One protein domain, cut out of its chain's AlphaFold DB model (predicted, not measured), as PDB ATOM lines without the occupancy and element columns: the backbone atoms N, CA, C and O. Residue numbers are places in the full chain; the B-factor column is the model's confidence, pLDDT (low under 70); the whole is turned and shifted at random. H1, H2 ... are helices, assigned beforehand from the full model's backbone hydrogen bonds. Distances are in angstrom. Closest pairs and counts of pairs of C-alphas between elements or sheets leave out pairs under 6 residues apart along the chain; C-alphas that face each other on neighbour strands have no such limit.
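This is residues 608 to 683 of the 684 residues of the protein "Hypothetical protein" of Rotaria sordida (UniProt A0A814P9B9). Three helices, H1, H2 and H4, make a small up-and-down bundle, their centres in a triangle, and a fourth, H3, turns off steeply from the end of H2. From the far end of H3 a long loop, residues 654 to 670, swings out and folds back to H4; its residues 660 to 666 stick out free of the rest. The printed part has 76 residues with four named helices, in the order H1, H2, H3, H4, and no named strand; the class is all helix. The whole is compact, with a radius of gyration of the C-alphas of 12.3 A, and its spans of 40 by 26 by 19 A make it only just elongated.

H2, residues 624 to 639, is the hub and touches three helices. H4, residues 671 to 682, touches H2 at a shallow tilt of 32 degrees, opposite ways; the closest C-alphas are those of Met 628 and Leu 677, 6.0 A apart. H1, residues 608 to 619, forms a helical hairpin with H2, opposite ways at a shallow tilt of 12 degrees. In it residues 613 to 618 of H1 touch residues 627 to 634 of H2, and the closest C-alphas, of Ala 617 and Lys 627, are 5.2 A apart. H1 also touches H4, the same way at a shallow tilt of 23 degrees, H1 with residues 610 to 614 alone and H4 with residues 672 to 673 alone; the closest C-alphas, of Leu 614 and Val 673, are 6.5 A apart. H1, H2 and H4 are the bundle, up and down, each running against the one before it in the chain, and the helix packing is mostly aligned. H3, residues 641 to 653, touches H2 only at the corner by their link, and only just, with 3 pairs of C-alphas within 8 A; the closest are those of Glu 636 and Phe 644, 6.0 A apart, and the tilt is steep, 59 degrees. H3 and H4 are close but not clearly touching, with the C-alphas of Arg 652 and Leu 678 closest at 7.0 A. H1 and H3 are apart. In H1, H2, H3 and H4 every O i to N i+4 pair is within hydrogen-bond range.

H2 is the longest helix, 16 residues and 22.5 A from first to last C-alpha, beginning at C-alpha 624 (-41.547, -46.020, -10.367). H3 has 13 residues and measures 18.2 A. H1, 12 residues, begins at C-alpha 608 (-53.467, -45.958, 9.472) and measures 16.1 A. H4, 12 residues, also measures 16.1 A and ends at C-alpha 682 (-32.177, -42.737, -4.826).

The two C-alphas farthest apart are those of Lys 621 and Gly 661, at 40.0 A. The printed part has no cut. The links H1 to H2 and H2 to H3 are tight; the link H3 to H4, 17 residues, is long. The mean pLDDT of the printed part is 80.9, and residues 655 to 665 and residue 683 of the model are under 70.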
ATOM      1  N   HIS A 608     -52.661 -45.249  10.470       80.69
ATOM      2  CA  HIS A 608     -53.467 -45.958   9.472       80.69
ATOM      3  C   HIS A 608     -53.484 -45.237   8.115       80.69
ATOM      4  O   HIS A 608     -53.352 -45.894   7.083       80.69
ATOM      5  N   ASP A 609     -53.555 -43.902   8.104       83.31
ATOM      6  CA  ASP A 609     -53.475 -43.089   6.876       83.31
ATOM      7  C   ASP A 609     -52.110 -43.298   6.195       83.31
ATOM      8  O   ASP A 609     -52.006 -43.647   5.018       83.31
ATOM      9  N   THR A 610     -51.059 -43.221   7.016       86.06
ATOM     10  CA  THR A 610     -49.654 -43.468   6.664       86.06
ATOM     11  C   THR A 610     -49.440 -44.864   6.078       86.06
ATOM     12  O   THR A 610     -48.820 -45.021   5.022       86.06
ATOM     13  N   PHE A 611     -49.972 -45.891   6.749       87.00
ATOM     14  CA  PHE A 611     -49.916 -47.270   6.270       87.00
ATOM     15  C   PHE A 611     -50.659 -47.428   4.938       87.00
ATOM     16  O   PHE A 611     -50.145 -48.074   4.030       87.00
ATOM     17  N   THR A 612     -51.828 -46.803   4.789       87.31
ATOM     18  CA  THR A 612     -52.653 -46.886   3.577       87.31
ATOM     19  C   THR A 612     -51.952 -46.262   2.367       87.31
ATOM     20  O   THR A 612     -51.946 -46.867   1.292       87.31
ATOM     21  N   ALA A 613     -51.289 -45.114   2.536       87.06
ATOM     22  CA  ALA A 613     -50.490 -44.482   1.482       87.06
ATOM     23  C   ALA A 613     -49.319 -45.374   1.023       87.06
ATOM     24  O   ALA A 613     -49.146 -45.619  -0.176       87.06
ATOM     25  N   LEU A 614     -48.557 -45.928   1.974       88.75
ATOM     26  CA  LEU A 614     -47.436 -46.834   1.697       88.75
ATOM     27  C   LEU A 614     -47.888 -48.155   1.062       88.75
ATOM     28  O   LEU A 614     -47.312 -48.591   0.065       88.75
ATOM     29  N   TYR A 615     -48.946 -48.771   1.592       88.19
ATOM     30  CA  TYR A 615     -49.525 -50.007   1.067       88.19
ATOM     31  C   TYR A 615     -50.024 -49.826  -0.372       88.19
ATOM     32  O   TYR A 615     -49.770 -50.681  -1.225       88.19
ATOM     33  N   SER A 616     -50.665 -48.688  -0.661       87.88
ATOM     34  CA  SER A 616     -51.125 -48.329  -2.007       87.88
ATOM     35  C   SER A 616     -49.952 -48.162  -2.972       87.88
ATOM     36  O   SER A 616     -49.940 -48.784  -4.034       87.88
ATOM     37  N   ALA A 617     -48.918 -47.402  -2.593       87.00
ATOM     38  CA  ALA A 617     -47.721 -47.227  -3.416       87.00
ATOM     39  C   ALA A 617     -46.952 -48.541  -3.642       87.00
ATOM     40  O   ALA A 617     -46.417 -48.753  -4.732       87.00
ATOM     41  N   ALA A 618     -46.936 -49.454  -2.665       85.19
ATOM     42  CA  ALA A 618     -46.354 -50.786  -2.819       85.19
ATOM     43  C   ALA A 618     -47.115 -51.627  -3.864       85.19
ATOM     44  O   ALA A 618     -46.501 -52.110  -4.817       85.19
ATOM     45  N   HIS A 619     -48.443 -51.732  -3.742       80.75
ATOM     46  CA  HIS A 619     -49.282 -52.595  -4.586       80.75
ATOM     47  C   HIS A 619     -49.601 -52.026  -5.978       80.75
ATOM     48  O   HIS A 619     -50.045 -52.767  -6.858       80.75
ATOM     49  N   LEU A 620     -49.346 -50.736  -6.214       84.19
ATOM     50  CA  LEU A 620     -49.512 -50.108  -7.523       84.19
ATOM     51  C   LEU A 620     -48.608 -50.794  -8.570       84.19
ATOM     52  O   LEU A 620     -47.384 -50.744  -8.463       84.19
ATOM     53  N   LYS A 621     -49.186 -51.423  -9.601       74.94
ATOM     54  CA  LYS A 621     -48.440 -52.134 -10.669       74.94
ATOM     55  C   LYS A 621     -47.823 -51.205 -11.736       74.94
ATOM     56  O   LYS A 621     -47.380 -51.669 -12.781       74.94
ATOM     57  N   SER A 622     -47.840 -49.899 -11.494       76.31
ATOM     58  CA  SER A 622     -47.354 -48.848 -12.392       76.31
ATOM     59  C   SER A 622     -45.829 -48.675 -12.350       76.31
ATOM     60  O   SER A 622     -45.135 -49.276 -11.528       76.31
ATOM     61  N   SER A 623     -45.318 -47.747 -13.166       83.62
ATOM     62  CA  SER A 623     -43.920 -47.307 -13.123       83.62
ATOM     63  C   SER A 623     -43.501 -46.740 -11.754       83.62
ATOM     64  O   SER A 623     -44.333 -46.306 -10.946       83.62
ATOM     65  N   ARG A 624     -42.177 -46.686 -11.523       83.69
ATOM     66  CA  ARG A 624     -41.547 -46.020 -10.367       83.69
ATOM     67  C   ARG A 624     -42.029 -44.573 -10.215       83.69
ATOM     68  O   ARG A 624     -42.373 -44.165  -9.111       83.69
ATOM     69  N   GLN A 625     -42.127 -43.834 -11.324       84.69
ATOM     70  CA  GLN A 625     -42.547 -42.432 -11.311       84.69
ATOM     71  C   GLN A 625     -43.979 -42.270 -10.793       84.69
ATOM     72  O   GLN A 625     -44.231 -41.415  -9.954       84.69
ATOM     73  N   SER A 626     -44.914 -43.129 -11.207       85.50
ATOM     74  CA  SER A 626     -46.293 -43.091 -10.704       85.50
ATOM     75  C   SER A 626     -46.377 -43.375  -9.195       85.50
ATOM     76  O   SER A 626     -47.170 -42.740  -8.503       85.50
ATOM     77  N   LYS A 627     -45.522 -44.263  -8.657       88.44
ATOM     78  CA  LYS A 627     -45.406 -44.494  -7.203       88.44
ATOM     79  C   LYS A 627     -44.866 -43.253  -6.482       88.44
ATOM     80  O   LYS A 627     -45.417 -42.855  -5.462       88.44
ATOM     81  N   MET A 628     -43.828 -42.615  -7.028       89.00
ATOM     82  CA  MET A 628     -43.257 -41.378  -6.478       89.00
ATOM     83  C   MET A 628     -44.265 -40.221  -6.500       89.00
ATOM     84  O   MET A 628     -44.395 -39.521  -5.500       89.00
ATOM     85  N   ASN A 629     -45.020 -40.055  -7.589       90.19
ATOM     86  CA  ASN A 629     -46.063 -39.033  -7.710       90.19
ATOM     87  C   ASN A 629     -47.188 -39.247  -6.680       90.19
ATOM     88  O   ASN A 629     -47.636 -38.283  -6.066       90.19
ATOM     89  N   LEU A 630     -47.603 -40.499  -6.437       89.62
ATOM     90  CA  LEU A 630     -48.593 -40.828  -5.402       89.62
ATOM     91  C   LEU A 630     -48.100 -40.460  -3.992       89.62
ATOM     92  O   LEU A 630     -48.850 -39.864  -3.220       89.62
ATOM     93  N   LEU A 631     -46.841 -40.774  -3.660       91.12
ATOM     94  CA  LEU A 631     -46.269 -40.419  -2.356       91.12
ATOM     95  C   LEU A 631     -46.065 -38.905  -2.201       91.12
ATOM     96  O   LEU A 631     -46.378 -38.369  -1.142       91.12
ATOM     97  N   ARG A 632     -45.600 -38.207  -3.248       90.69
ATOM     98  CA  ARG A 632     -45.487 -36.736  -3.271       90.69
ATOM     99  C   ARG A 632     -46.843 -36.077  -3.022       90.69
ATOM    100  O   ARG A 632     -46.947 -35.273  -2.104       90.69
ATOM    101  N   LYS A 633     -47.893 -36.506  -3.730       90.81
ATOM    102  CA  LYS A 633     -49.258 -36.000  -3.530       90.81
ATOM    103  C   LYS A 633     -49.741 -36.171  -2.082       90.81
ATOM    104  O   LYS A 633     -50.190 -35.198  -1.490       90.81
ATOM    105  N   TYR A 634     -49.578 -37.357  -1.485       91.25
ATOM    106  CA  TYR A 634     -49.936 -37.576  -0.075       91.25
ATOM    107  C   TYR A 634     -49.178 -36.634   0.876       91.25
ATOM    108  O   TYR A 634     -49.761 -36.092   1.812       91.25
ATOM    109  N   LEU A 635     -47.879 -36.417   0.640       89.88
ATOM    110  CA  LEU A 635     -47.042 -35.529   1.453       89.88
ATOM    111  C   LEU A 635     -47.448 -34.053   1.305       89.88
ATOM    112  O   LEU A 635     -47.499 -33.332   2.301       89.88
ATOM    113  N   GLU A 636     -47.785 -33.623   0.091       88.94
ATOM    114  CA  GLU A 636     -48.270 -32.274  -0.224       88.94
ATOM    115  C   GLU A 636     -49.662 -32.005   0.369       88.94
ATOM    116  O   GLU A 636     -49.885 -30.925   0.913       88.94
ATOM    117  N   GLU A 637     -50.568 -32.986   0.345       86.69
ATOM    118  CA  GLU A 637     -51.890 -32.916   0.990       86.69
ATOM    119  C   GLU A 637     -51.800 -32.954   2.530       86.69
ATOM    120  O   GLU A 637     -52.631 -32.358   3.212       86.69
ATOM    121  N   THR A 638     -50.780 -33.620   3.085       84.25
ATOM    122  CA  THR A 638     -50.613 -33.827   4.537       84.25
ATOM    123  C   THR A 638     -49.870 -32.688   5.243       84.25
ATOM    124  O   THR A 638     -50.279 -32.266   6.325       84.25
ATOM    125  N   LEU A 639     -48.760 -32.211   4.669       83.06
ATOM    126  CA  LEU A 639     -47.924 -31.144   5.245       83.06
ATOM    127  C   LEU A 639     -48.182 -29.774   4.603       83.06
ATOM    128  O   LEU A 639     -47.844 -28.744   5.179       83.06
ATOM    129  N   GLY A 640     -48.749 -29.738   3.397       84.62
ATOM    130  CA  GLY A 640     -48.685 -28.565   2.532       84.62
ATOM    131  C   GLY A 640     -47.338 -28.471   1.805       84.62
ATOM    132  O   GLY A 640     -46.274 -28.767   2.354       84.62
ATOM    133  N   LEU A 641     -47.381 -28.014   0.552       82.62
ATOM    134  CA  LEU A 641     -46.246 -27.996  -0.380       82.62
ATOM    135  C   LEU A 641     -44.955 -27.375   0.199       82.62
ATOM    136  O   LEU A 641     -43.865 -27.890  -0.029       82.62
ATOM    137  N   VAL A 642     -45.058 -26.284   0.967       79.81
ATOM    138  CA  VAL A 642     -43.891 -25.567   1.520       79.81
ATOM    139  C   VAL A 642     -43.184 -26.369   2.621       79.81
ATOM    140  O   VAL A 642     -41.952 -26.408   2.661       79.81
ATOM    141  N   GLU A 643     -43.942 -27.020   3.502       83.69
ATOM    142  CA  GLU A 643     -43.406 -27.802   4.623       83.69
ATOM    143  C   GLU A 643     -42.900 -29.171   4.145       83.69
ATOM    144  O   GLU A 643     -41.803 -29.586   4.519       83.69
ATOM    145  N   PHE A 644     -43.604 -29.804   3.195       89.56
ATOM    146  CA  PHE A 644     -43.086 -30.968   2.468       89.56
ATOM    147  C   PHE A 644     -41.745 -30.664   1.785       89.56
ATOM    148  O   PHE A 644     -40.765 -31.358   2.054       89.56
ATOM    149  N   LEU A 645     -41.660 -29.636   0.930       86.44
ATOM    150  CA  LEU A 645     -40.441 -29.371   0.153       86.44
ATOM    151  C   LEU A 645     -39.242 -28.990   1.033       86.44
ATOM    152  O   LEU A 645     -38.115 -29.383   0.732       86.44
ATOM    153  N   THR A 646     -39.465 -28.257   2.129       83.50
ATOM    154  CA  THR A 646     -38.387 -27.905   3.068       83.50
ATOM    155  C   THR A 646     -37.898 -29.112   3.866       83.50
ATOM    156  O   THR A 646     -36.684 -29.296   3.981       83.50
ATOM    157  N   LEU A 647     -38.795 -29.981   4.346       83.94
ATOM    158  CA  LEU A 647     -38.417 -31.214   5.043       83.94
ATOM    159  C   LEU A 647     -37.761 -32.236   4.092       83.94
ATOM    160  O   LEU A 647     -36.783 -32.887   4.467       83.94
ATOM    161  N   TYR A 648     -38.242 -32.325   2.846       86.50
ATOM    162  CA  TYR A 648     -37.691 -33.178   1.790       86.50
ATOM    163  C   TYR A 648     -36.253 -32.790   1.432       86.50
ATOM    164  O   TYR A 648     -35.347 -33.611   1.560       86.50
ATOM    165  N   GLU A 649     -36.009 -31.532   1.046       85.12
ATOM    166  CA  GLU A 649     -34.658 -31.071   0.695       85.12
ATOM    167  C   GLU A 649     -33.707 -31.043   1.901       85.12
ATOM    168  O   GLU A 649     -32.501 -31.204   1.724       85.12
ATOM    169  N   TYR A 650     -34.216 -30.903   3.131       83.00
ATOM    170  CA  TYR A 650     -33.396 -31.074   4.331       83.00
ATOM    171  C   TYR A 650     -32.911 -32.524   4.482       83.00
ATOM    172  O   TYR A 650     -31.707 -32.748   4.613       83.00
ATOM    173  N   LEU A 651     -33.817 -33.507   4.427       81.75
ATOM    174  CA  LEU A 651     -33.487 -34.934   4.566       81.75
ATOM    175  C   LEU A 651     -32.660 -35.471   3.394       81.75
ATOM    176  O   LEU A 651     -31.743 -36.259   3.597       81.75
ATOM    177  N   ARG A 652     -32.914 -34.988   2.174       81.88
ATOM    178  CA  ARG A 652     -32.121 -35.312   0.979       81.88
ATOM    179  C   ARG A 652     -30.644 -34.917   1.112       81.88
ATOM    180  O   ARG A 652     -29.792 -35.497   0.448       81.88
ATOM    181  N   ARG A 653     -30.339 -33.922   1.956       79.81
ATOM    182  CA  ARG A 653     -28.993 -33.354   2.151       79.81
ATOM    183  C   ARG A 653     -28.332 -33.747   3.479       79.81
ATOM    184  O   ARG A 653     -27.132 -33.535   3.619       79.81
ATOM    185  N   ASN A 654     -29.078 -34.282   4.450       75.69
ATOM    186  CA  ASN A 654     -28.587 -34.568   5.803       75.69
ATOM    187  C   ASN A 654     -28.972 -35.985   6.249       75.69
ATOM    188  O   ASN A 654     -30.150 -36.320   6.328       75.69
ATOM    189  N   SER A 655     -27.980 -36.782   6.650       62.16
ATOM    190  CA  SER A 655     -28.167 -38.149   7.161       62.16
ATOM    191  C   SER A 655     -28.739 -38.233   8.587       62.16
ATOM    192  O   SER A 655     -28.938 -39.332   9.100       62.16
ATOM    193  N   HIS A 656     -29.013 -37.099   9.243       60.78
ATOM    194  CA  HIS A 656     -29.592 -37.040  10.587       60.78
ATOM    195  C   HIS A 656     -30.597 -35.890  10.726       60.78
ATOM    196  O   HIS A 656     -30.410 -34.801  10.185       60.78
ATOM    197  N   ILE A 657     -31.652 -36.114  11.513       62.22
ATOM    198  CA  ILE A 657     -32.706 -35.125  11.771       62.22
ATOM    199  C   ILE A 657     -32.305 -34.239  12.958       62.22
ATOM    200  O   ILE A 657     -32.165 -34.725  14.080       62.22
ATOM    201  N   LYS A 658     -32.160 -32.926  12.737       56.53
ATOM    202  CA  LYS A 658     -32.072 -31.904  13.799       56.53
ATOM    203  C   LYS A 658     -33.134 -30.829  13.582       56.53
ATOM    204  O   LYS A 658     -32.855 -29.762  13.040       56.53
ATOM    205  N   LEU A 659     -34.351 -31.118  14.038       55.84
ATOM    206  CA  LEU A 659     -35.450 -30.156  14.096       55.84
ATOM    207  C   LEU A 659     -35.200 -29.170  15.245       55.84
ATOM    208  O   LEU A 659     -35.327 -29.520  16.417       55.84
ATOM    209  N   GLN A 660     -34.831 -27.930  14.924       47.12
ATOM    210  CA  GLN A 660     -34.828 -26.844  15.905       47.12
ATOM    211  C   GLN A 660     -36.231 -26.230  15.988       47.12
ATOM    212  O   GLN A 660     -36.737 -25.693  15.007       47.12
ATOM    213  N   GLY A 661     -36.853 -26.289  17.168       54.88
ATOM    214  CA  GLY A 661     -38.110 -25.590  17.468       54.88
ATOM    215  C   GLY A 661     -39.411 -26.342  17.155       54.88
ATOM    216  O   GLY A 661     -40.468 -25.865  17.556       54.88
ATOM    217  N   THR A 662     -39.365 -27.515  16.513       57.78
ATOM    218  CA  THR A 662     -40.528 -28.412  16.346       57.78
ATOM    219  C   THR A 662     -40.266 -29.782  16.984       57.78
ATOM    220  O   THR A 662     -39.181 -30.332  16.784       57.78
ATOM    221  N   PRO A 663     -41.224 -30.364  17.735       59.38
ATOM    222  CA  PRO A 663     -41.113 -31.738  18.225       59.38
ATOM    223  C   PRO A 663     -41.021 -32.736  17.067       59.38
ATOM    224  O   PRO A 663     -41.760 -32.622  16.090       59.38
ATOM    225  N   ILE A 664     -40.166 -33.755  17.195       61.50
ATOM    226  CA  ILE A 664     -40.066 -34.839  16.201       61.50
ATOM    227  C   ILE A 664     -41.378 -35.637  16.082       61.50
ATOM    228  O   ILE A 664     -41.746 -36.063  14.990       61.50
ATOM    229  N   GLU A 665     -42.135 -35.701  17.181       61.53
ATOM    230  CA  GLU A 665     -43.519 -36.184  17.290       61.53
ATOM    231  C   GLU A 665     -44.470 -35.554  16.254       61.53
ATOM    232  O   GLU A 665     -45.463 -36.170  15.878       61.53
ATOM    233  N   HIS A 666     -44.185 -34.343  15.748       70.19
ATOM    234  CA  HIS A 666     -45.037 -33.724  14.727       70.19
ATOM    235  C   HIS A 666     -44.947 -34.434  13.367       70.19
ATOM    236  O   HIS A 666     -45.928 -34.455  12.624       70.19
ATOM    237  N   TYR A 667     -43.796 -35.042  13.065       79.12
ATOM    238  CA  TYR A 667     -43.497 -35.661  11.772       79.12
ATOM    239  C   TYR A 667     -43.423 -37.191  11.832       79.12
ATOM    240  O   TYR A 667     -43.263 -37.819  10.788       79.12
ATOM    241  N   GLU A 668     -43.550 -37.803  13.013       80.00
ATOM    242  CA  GLU A 668     -43.419 -39.253  13.235       80.00
ATOM    243  C   GLU A 668     -44.264 -40.084  12.256       80.00
ATOM    244  O   GLU A 668     -43.769 -41.025  11.641       80.00
ATOM    245  N   HIS A 669     -45.518 -39.684  12.038       81.44
ATOM    246  CA  HIS A 669     -46.425 -40.343  11.096       81.44
ATOM    247  C   HIS A 669     -46.051 -40.102   9.617       81.44
ATOM    248  O   HIS A 669     -46.384 -40.904   8.757       81.44
ATOM    249  N   VAL A 670     -45.328 -39.032   9.282       86.75
ATOM    250  CA  VAL A 670     -45.033 -38.651   7.886       86.75
ATOM    251  C   VAL A 670     -43.659 -39.151   7.418       86.75
ATOM    252  O   VAL A 670     -43.480 -39.497   6.246       86.75
ATOM    253  N   LEU A 671     -42.696 -39.259   8.338       87.00
ATOM    254  CA  LEU A 671     -41.322 -39.701   8.077       87.00
ATOM    255  C   LEU A 671     -41.209 -41.049   7.328       87.00
ATOM    256  O   LEU A 671     -40.388 -41.112   6.412       87.00
ATOM    257  N   PRO A 672     -42.016 -42.099   7.602       89.44
ATOM    258  CA  PRO A 672     -41.962 -43.352   6.841       89.44
ATOM    259  C   PRO A 672     -42.280 -43.172   5.350       89.44
ATOM    260  O   PRO A 672     -41.653 -43.800   4.495       89.44
ATOM    261  N   VAL A 673     -43.223 -42.282   5.022       90.69
ATOM    262  CA  VAL A 673     -43.623 -41.992   3.636       90.69
ATOM    263  C   VAL A 673     -42.546 -41.177   2.928       90.69
ATOM    264  O   VAL A 673     -42.150 -41.498   1.807       90.69
ATOM    265  N   LEU A 674     -42.020 -40.166   3.620       88.75
ATOM    266  CA  LEU A 674     -40.974 -39.280   3.123       88.75
ATOM    267  C   LEU A 674     -39.650 -40.024   2.876       88.75
ATOM    268  O   LEU A 674     -39.011 -39.824   1.843       88.75
ATOM    269  N   LEU A 675     -39.276 -40.940   3.775       88.81
ATOM    270  CA  LEU A 675     -38.115 -41.812   3.602       88.81
ATOM    271  C   LEU A 675     -38.323 -42.819   2.462       88.81
ATOM    272  O   LEU A 675     -37.402 -43.051   1.686       88.81
ATOM    273  N   THR A 676     -39.529 -43.373   2.304       89.69
ATOM    274  CA  THR A 676     -39.843 -44.277   1.179       89.69
ATOM    275  C   THR A 676     -39.767 -43.550  -0.167       89.69
ATOM    276  O   THR A 676     -39.245 -44.109  -1.130       89.69
ATOM    277  N   LEU A 677     -40.210 -42.287  -0.240       90.75
ATOM    278  CA  LEU A 677     -40.028 -41.441  -1.422       90.75
ATOM    279  C   LEU A 677     -38.537 -41.207  -1.728       90.75
ATOM    280  O   LEU A 677     -38.123 -41.411  -2.865       90.75
ATOM    281  N   LEU A 678     -37.730 -40.840  -0.725       88.50
ATOM    282  CA  LEU A 678     -36.279 -40.654  -0.882       88.50
ATOM    283  C   LEU A 678     -35.574 -41.943  -1.336       88.50
ATOM    284  O   LEU A 678     -34.712 -41.892  -2.209       88.50
ATOM    285  N   MET A 679     -35.961 -43.103  -0.797       85.69
ATOM    286  CA  MET A 679     -35.438 -44.400  -1.238       85.69
ATOM    287  C   MET A 679     -35.814 -44.696  -2.694       85.69
ATOM    288  O   MET A 679     -34.941 -45.064  -3.472       85.69
ATOM    289  N   LEU A 680     -37.074 -44.475  -3.092       84.56
ATOM    290  CA  LEU A 680     -37.509 -44.639  -4.485       84.56
ATOM    291  C   LEU A 680     -36.814 -43.664  -5.446       84.56
ATOM    292  O   LEU A 680     -36.632 -44.011  -6.612       84.56
ATOM    293  N   GLU A 681     -36.438 -42.465  -4.994       82.94
ATOM    294  CA  GLU A 681     -35.716 -41.481  -5.810       82.94
ATOM    295  C   GLU A 681     -34.221 -41.829  -5.948       82.94
ATOM    296  O   GLU A 681     -33.676 -41.670  -7.038       82.94
ATOM    297  N   ASN A 682     -33.602 -42.380  -4.893       74.81
ATOM    298  CA  ASN A 682     -32.177 -42.737  -4.826       74.81
ATOM    299  C   ASN A 682     -31.815 -44.128  -5.391       74.81
ATOM    300  O   ASN A 682     -30.633 -44.402  -5.585       74.81
ATOM    301  N   THR A 683     -32.774 -45.026  -5.647       62.09
ATOM    302  CA  THR A 683     -32.517 -46.314  -6.330       62.09
ATOM    303  C   THR A 683     -32.533 -46.146  -7.855       62.09
ATOM    304  O   THR A 683     -33.432 -46.667  -8.525       62.09
TER     305      THR A 683